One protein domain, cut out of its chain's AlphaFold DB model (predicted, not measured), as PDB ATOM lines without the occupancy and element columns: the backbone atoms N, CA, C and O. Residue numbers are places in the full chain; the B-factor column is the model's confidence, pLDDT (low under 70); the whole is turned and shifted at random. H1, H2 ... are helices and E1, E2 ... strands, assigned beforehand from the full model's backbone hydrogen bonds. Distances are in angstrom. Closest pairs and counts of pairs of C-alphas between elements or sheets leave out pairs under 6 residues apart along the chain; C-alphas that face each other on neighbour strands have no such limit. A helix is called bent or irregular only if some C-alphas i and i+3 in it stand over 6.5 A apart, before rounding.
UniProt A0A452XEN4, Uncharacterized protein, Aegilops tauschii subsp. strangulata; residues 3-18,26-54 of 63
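This is residues 3 to 18 and 26 to 54 of the 63 residues of an uncharacterized protein of Aegilops tauschii subsp. strangulata (UniProt A0A452XEN4). A small two-strand hairpin, E1 and E2, with a tail at residues 15 to 18, lies across an open gap from a strung-out arm of two helices, H1 and H2. The 45 printed residues hold E1, E2, H1, H2 in that order, the sheet antiparallel, the class mixed. The whole is extended and flat, spanning 40 by 33 by 9 A, with a radius of gyration of the C-alphas of 16.4 A.

Find C-alpha 3 at (-12.331, -38.061, 33.182), where E1, residues 3 to 6, begins; E2, residues 9 to 14, follows, 15.1 A long. H1 is residues 27 to 32; H2, residues 41 to 52, runs 16.3 A to C-alpha 52 at (-2.134, -16.334, 20.972).

In the hairpin, look for N 4 and O 11, 2.9 A apart, within hydrogen-bond range. H1 and H2 are apart. H2 has every O i to N i+4 pair within range; H1 has 0 of 2, but 2 of 3 O i to N i+3 pairs. H1 is only just irregular: C-alphas 28 and 31 are 6.8 A apart.

Residues 19 to 25 are not printed; C-alphas 18 and 26 are 18.7 A apart. Residue 54 is under pLDDT 70.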
ATOM      1  N   VAL A   3     -11.554 -39.077  33.896       94.94
ATOM      2  CA  VAL A   3     -12.331 -38.061  33.182       94.94
ATOM      3  C   VAL A   3     -12.679 -38.544  31.781       94.94
ATOM      4  O   VAL A   3     -11.928 -39.314  31.179       94.94
ATOM      5  N   LYS A   4     -13.823 -38.106  31.259       94.12
ATOM      6  CA  LYS A   4     -14.245 -38.336  29.873       94.12
ATOM      7  C   LYS A   4     -14.726 -37.027  29.262       94.12
ATOM      8  O   LYS A   4     -15.342 -36.221  29.952       94.12
ATOM      9  N   LEU A   5     -14.463 -36.837  27.973       94.38
ATOM     10  CA  LEU A   5     -15.017 -35.726  27.208       94.38
ATOM     11  C   LEU A   5     -16.418 -36.122  26.720       94.38
ATOM     12  O   LEU A   5     -16.546 -37.091  25.971       94.38
ATOM     13  N   LYS A   6     -17.456 -35.405  27.154       92.44
ATOM     14  CA  LYS A   6     -18.843 -35.566  26.693       92.44
ATOM     15  C   LYS A   6     -19.407 -34.210  26.303       92.44
ATOM     16  O   LYS A   6     -19.289 -33.258  27.068       92.44
ATOM     17  N   ASP A   7     -19.968 -34.113  25.102       92.62
ATOM     18  CA  ASP A   7     -20.569 -32.879  24.573       92.62
ATOM     19  C   ASP A   7     -19.668 -31.640  24.742       92.62
ATOM     20  O   ASP A   7     -20.103 -30.572  25.169       92.62
ATOM     21  N   GLY A   8     -18.365 -31.806  24.477       88.62
ATOM     22  CA  GLY A   8     -17.367 -30.737  24.599       88.62
ATOM     23  C   GLY A   8     -16.978 -30.353  26.031       88.62
ATOM     24  O   GLY A   8     -16.192 -29.425  26.208       88.62
ATOM     25  N   ARG A   9     -17.473 -31.057  27.056       88.75
ATOM     26  CA  ARG A   9     -17.158 -30.818  28.472       88.75
ATOM     27  C   ARG A   9     -16.432 -32.010  29.083       88.75
ATOM     28  O   ARG A   9     -16.755 -33.165  28.814       88.75
ATOM     29  N   TRP A  10     -15.428 -31.730  29.908       94.25
ATOM     30  CA  TRP A  10     -14.746 -32.763  30.682       94.25
ATOM     31  C   TRP A  10     -15.579 -33.117  31.913       94.25
ATOM     32  O   TRP A  10     -15.794 -32.280  32.785       94.25
ATOM     33  N   GLU A  11     -16.024 -34.366  31.995       95.56
ATOM     34  CA  GLU A  11     -16.759 -34.899  33.139       95.56
ATOM     35  C   GLU A  11     -15.889 -35.867  33.936       95.56
ATOM     36  O   GLU A  11     -15.267 -36.774  33.372       95.56
ATOM     37  N   VAL A  12     -15.886 -35.719  35.262       95.06
ATOM     38  CA  VAL A  12     -15.324 -36.725  36.169       95.06
ATOM     39  C   VAL A  12     -16.311 -37.884  36.254       95.06
ATOM     40  O   VAL A  12     -17.394 -37.746  36.808       95.06
ATOM     41  N   VAL A  13     -15.940 -39.037  35.702       96.44
ATOM     42  CA  VAL A  13     -16.805 -40.230  35.686       96.44
ATOM     43  C   VAL A  13     -16.480 -41.214  36.802       96.44
ATOM     44  O   VAL A  13     -17.261 -42.119  37.071       96.44
ATOM     45  N   PHE A  14     -15.318 -41.059  37.435       96.25
ATOM     46  CA  PHE A  14     -14.909 -41.888  38.559       96.25
ATOM     47  C   PHE A  14     -13.892 -41.156  39.437       96.25
ATOM     48  O   PHE A  14     -12.901 -40.596  38.949       96.25
ATOM     49  N   PHE A  15     -14.110 -41.197  40.745       95.12
ATOM     50  CA  PHE A  15     -13.247 -40.594  41.750       95.12
ATOM     51  C   PHE A  15     -13.178 -41.521  42.965       95.12
ATOM     52  O   PHE A  15     -14.211 -41.974  43.442       95.12
ATOM     53  N   ILE A  16     -11.962 -41.807  43.431       95.00
ATOM     54  CA  ILE A  16     -11.716 -42.516  44.691       95.00
ATOM     55  C   ILE A  16     -11.293 -41.436  45.675       95.00
ATOM     56  O   ILE A  16     -10.305 -40.745  45.414       95.00
ATOM     57  N   ALA A  17     -12.072 -41.263  46.738       92.81
ATOM     58  CA  ALA A  17     -11.809 -40.263  47.767       92.81
ATOM     59  C   ALA A  17     -10.836 -40.790  48.830       92.81
ATOM     60  O   ALA A  17     -10.166 -40.014  49.504       92.81
ATOM     61  N   GLU A  18     -10.760 -42.109  48.983       95.38
ATOM     62  CA  GLU A  18      -9.920 -42.771  49.962       95.38
ATOM     63  C   GLU A  18      -8.440 -42.637  49.603       95.38
ATOM     64  O   GLU A  18      -7.985 -42.996  48.513       95.38
ATOM     65  N   LYS A  26      -2.489 -29.265  57.791       89.06
ATOM     66  CA  LYS A  26      -1.580 -28.182  58.202       89.06
ATOM     67  C   LYS A  26      -1.520 -27.106  57.120       89.06
ATOM     68  O   LYS A  26      -0.577 -27.101  56.321       89.06
ATOM     69  N   PRO A  27      -2.473 -26.155  57.107       85.38
ATOM     70  CA  PRO A  27      -2.526 -25.098  56.097       85.38
ATOM     71  C   PRO A  27      -1.223 -24.298  55.969       85.38
ATOM     72  O   PRO A  27      -0.842 -23.906  54.873       85.38
ATOM     73  N   SER A  28      -0.474 -24.117  57.061       88.38
ATOM     74  CA  SER A  28       0.815 -23.408  57.065       88.38
ATOM     75  C   SER A  28       1.910 -24.063  56.211       88.38
ATOM     76  O   SER A  28       2.863 -23.386  55.819       88.38
ATOM     77  N   LEU A  29       1.784 -25.359  55.903       86.81
ATOM     78  CA  LEU A  29       2.721 -26.096  55.051       86.81
ATOM     79  C   LEU A  29       2.378 -26.009  53.562       86.81
ATOM     80  O   LEU A  29       3.220 -26.352  52.734       86.81
ATOM     81  N   THR A  30       1.191 -25.508  53.204       85.50
ATOM     82  CA  THR A  30       0.749 -25.403  51.802       85.50
ATOM     83  C   THR A  30       1.719 -24.598  50.943       85.50
ATOM     84  O   THR A  30       1.957 -24.967  49.802       85.50
ATOM     85  N   LYS A  31       2.393 -23.590  51.510       83.44
ATOM     86  CA  LYS A  31       3.442 -22.798  50.837       83.44
ATOM     87  C   LYS A  31       4.613 -23.621  50.278       83.44
ATOM     88  O   LYS A  31       5.318 -23.161  49.384       83.44
ATOM     89  N   TYR A  32       4.837 -24.824  50.807       83.88
ATOM     90  CA  TYR A  32       5.872 -25.743  50.330       83.88
ATOM     91  C   TYR A  32       5.352 -26.733  49.279       83.88
ATOM     92  O   TYR A  32       6.148 -27.417  48.636       83.88
ATOM     93  N   LEU A  33       4.035 -26.820  49.075       85.19
ATOM     94  CA  LEU A  33       3.438 -27.672  48.054       85.19
ATOM     95  C   LEU A  33       3.585 -27.001  46.690       85.19
ATOM     96  O   LEU A  33       3.107 -25.889  46.483       85.19
ATOM     97  N   ARG A  34       4.188 -27.704  45.725       80.56
ATOM     98  CA  ARG A  34       4.371 -27.194  44.353       80.56
ATOM     99  C   ARG A  34       3.066 -26.723  43.709       80.56
ATOM    100  O   ARG A  34       3.067 -25.718  43.015       80.56
ATOM    101  N   SER A  35       1.948 -27.398  43.990       79.56
ATOM    102  CA  SER A  35       0.623 -27.004  43.492       79.56
ATOM    103  C   SER A  35       0.167 -25.618  43.966       79.56
ATOM    104  O   SER A  35      -0.681 -25.011  43.322       79.56
ATOM    105  N   HIS A  36       0.732 -25.105  45.061       80.56
ATOM    106  CA  HIS A  36       0.399 -23.805  45.647       80.56
ATOM    107  C   HIS A  36       1.424 -22.712  45.311       80.56
ATOM    108  O   HIS A  36       1.200 -21.550  45.641       80.56
ATOM    109  N   GLN A  37       2.536 -23.044  44.644       81.44
ATOM    110  CA  GLN A  37       3.602 -22.082  44.322       81.44
ATOM    111  C   GLN A  37       3.258 -21.143  43.151       81.44
ATOM    112  O   GLN A  37       4.067 -20.294  42.782       81.44
ATOM    113  N   GLY A  38       2.044 -21.249  42.598       82.62
ATOM    114  CA  GLY A  38       1.641 -20.527  41.398       82.62
ATOM    115  C   GLY A  38       2.446 -20.961  40.169       82.62
ATOM    116  O   GLY A  38       3.420 -21.703  40.255       82.62
ATOM    117  N   ILE A  39       2.022 -20.504  38.992       84.62
ATOM    118  CA  ILE A  39       2.765 -20.750  37.752       84.62
ATOM    119  C   ILE A  39       3.851 -19.671  37.626       84.62
ATOM    120  O   ILE A  39       3.506 -18.480  37.647       84.62
ATOM    121  N   PRO A  40       5.137 -20.032  37.462       89.19
ATOM    122  CA  PRO A  40       6.208 -19.066  37.253       89.19
ATOM    123  C   PRO A  40       5.912 -18.106  36.084       89.19
ATOM    124  O   PRO A  40       5.328 -18.520  35.078       89.19
ATOM    125  N   PRO A  41       6.364 -16.837  36.132       89.75
ATOM    126  CA  PRO A  41       6.072 -15.853  35.085       89.75
ATOM    127  C   PRO A  41       6.463 -16.304  33.672       89.75
ATOM    128  O   PRO A  41       5.737 -16.038  32.715       89.75
ATOM    129  N   LYS A  42       7.581 -17.030  33.546       91.00
ATOM    130  CA  LYS A  42       8.064 -17.586  32.274       91.00
ATOM    131  C   LYS A  42       7.090 -18.610  31.690       91.00
ATOM    132  O   LYS A  42       6.774 -18.546  30.505       91.00
ATOM    133  N   GLU A  43       6.596 -19.523  32.517       88.62
ATOM    134  CA  GLU A  43       5.615 -20.530  32.106       88.62
ATOM    135  C   GLU A  43       4.275 -19.876  31.764       88.62
ATOM    136  O   GLU A  43       3.666 -20.198  30.748       88.62
ATOM    137  N   LYS A  44       3.859 -18.863  32.534       89.31
ATOM    138  CA  LYS A  44       2.656 -18.079  32.233       89.31
ATOM    139  C   LYS A  44       2.764 -17.354  30.886       89.31
ATOM    140  O   LYS A  44       1.789 -17.312  30.141       89.31
ATOM    141  N   LEU A  45       3.929 -16.788  30.563       91.56
ATOM    142  CA  LEU A  45       4.183 -16.151  29.268       91.56
ATOM    143  C   LEU A  45       4.166 -17.173  28.127       91.56
ATOM    144  O   LEU A  45       3.564 -16.916  27.089       91.56
ATOM    145  N   PHE A  46       4.772 -18.342  28.331       89.50
ATOM    146  CA  PHE A  46       4.738 -19.429  27.356       89.50
ATOM    147  C   PHE A  46       3.300 -19.871  27.046       89.50
ATOM    148  O   PHE A  46       2.917 -19.912  25.880       89.50
ATOM    149  N   LEU A  47       2.473 -20.095  28.072       86.69
ATOM    150  CA  LEU A  47       1.055 -20.438  27.906       86.69
ATOM    151  C   LEU A  47       0.273 -19.348  27.158       86.69
ATOM    152  O   LEU A  47      -0.516 -19.663  26.270       86.69
ATOM    153  N   LYS A  48       0.519 -18.067  27.465       88.31
ATOM    154  CA  LYS A  48      -0.080 -16.939  26.728       88.31
ATOM    155  C   LYS A  48       0.308 -16.948  25.252       88.31
ATOM    156  O   LYS A  48      -0.545 -16.723  24.403       88.31
ATOM    157  N   ASN A  49       1.573 -17.218  24.944       89.38
ATOM    158  CA  ASN A  49       2.041 -17.285  23.564       89.38
ATOM    159  C   ASN A  49       1.380 -18.445  22.812       89.38
ATOM    160  O   ASN A  49       0.899 -18.235  21.706       89.38
ATOM    161  N   LEU A  50       1.278 -19.631  23.427       84.50
ATOM    162  CA  LEU A  50       0.573 -20.774  22.831       84.50
ATOM    163  C   LEU A  50      -0.891 -20.449  22.517       84.50
ATOM    164  O   LEU A  50      -1.353 -20.740  21.416       84.50
ATOM    165  N   HIS A  51      -1.588 -19.798  23.453       80.31
ATOM    166  CA  HIS A  51      -2.960 -19.330  23.256       80.31
ATOM    167  C   HIS A  51      -3.061 -18.330  22.090       80.31
ATOM    168  O   HIS A  51      -3.918 -18.466  21.222       80.31
ATOM    169  N   ASN A  52      -2.155 -17.349  22.030       83.25
ATOM    170  CA  ASN A  52      -2.134 -16.334  20.972       83.25
ATOM    171  C   ASN A  52      -1.800 -16.912  19.588       83.25
ATOM    172  O   ASN A  52      -2.203 -16.349  18.575       83.25
ATOM    173  N   CYS A  53      -1.078 -18.030  19.530       81.69
ATOM    174  CA  CYS A  53      -0.748 -18.724  18.287       81.69
ATOM    175  C   CYS A  53      -1.916 -19.548  17.708       81.69
ATOM    176  O   CYS A  53      -1.685 -20.312  16.774       81.69
ATOM    177  N   ASN A  54      -3.149 -19.422  18.228       65.19
ATOM    178  CA  ASN A  54      -4.328 -20.189  17.796       65.19
ATOM    179  C   ASN A  54      -4.123 -21.715  17.808       65.19
ATOM    180  O   ASN A  54      -4.850 -22.458  17.148       65.19
TER     181      ASN A  54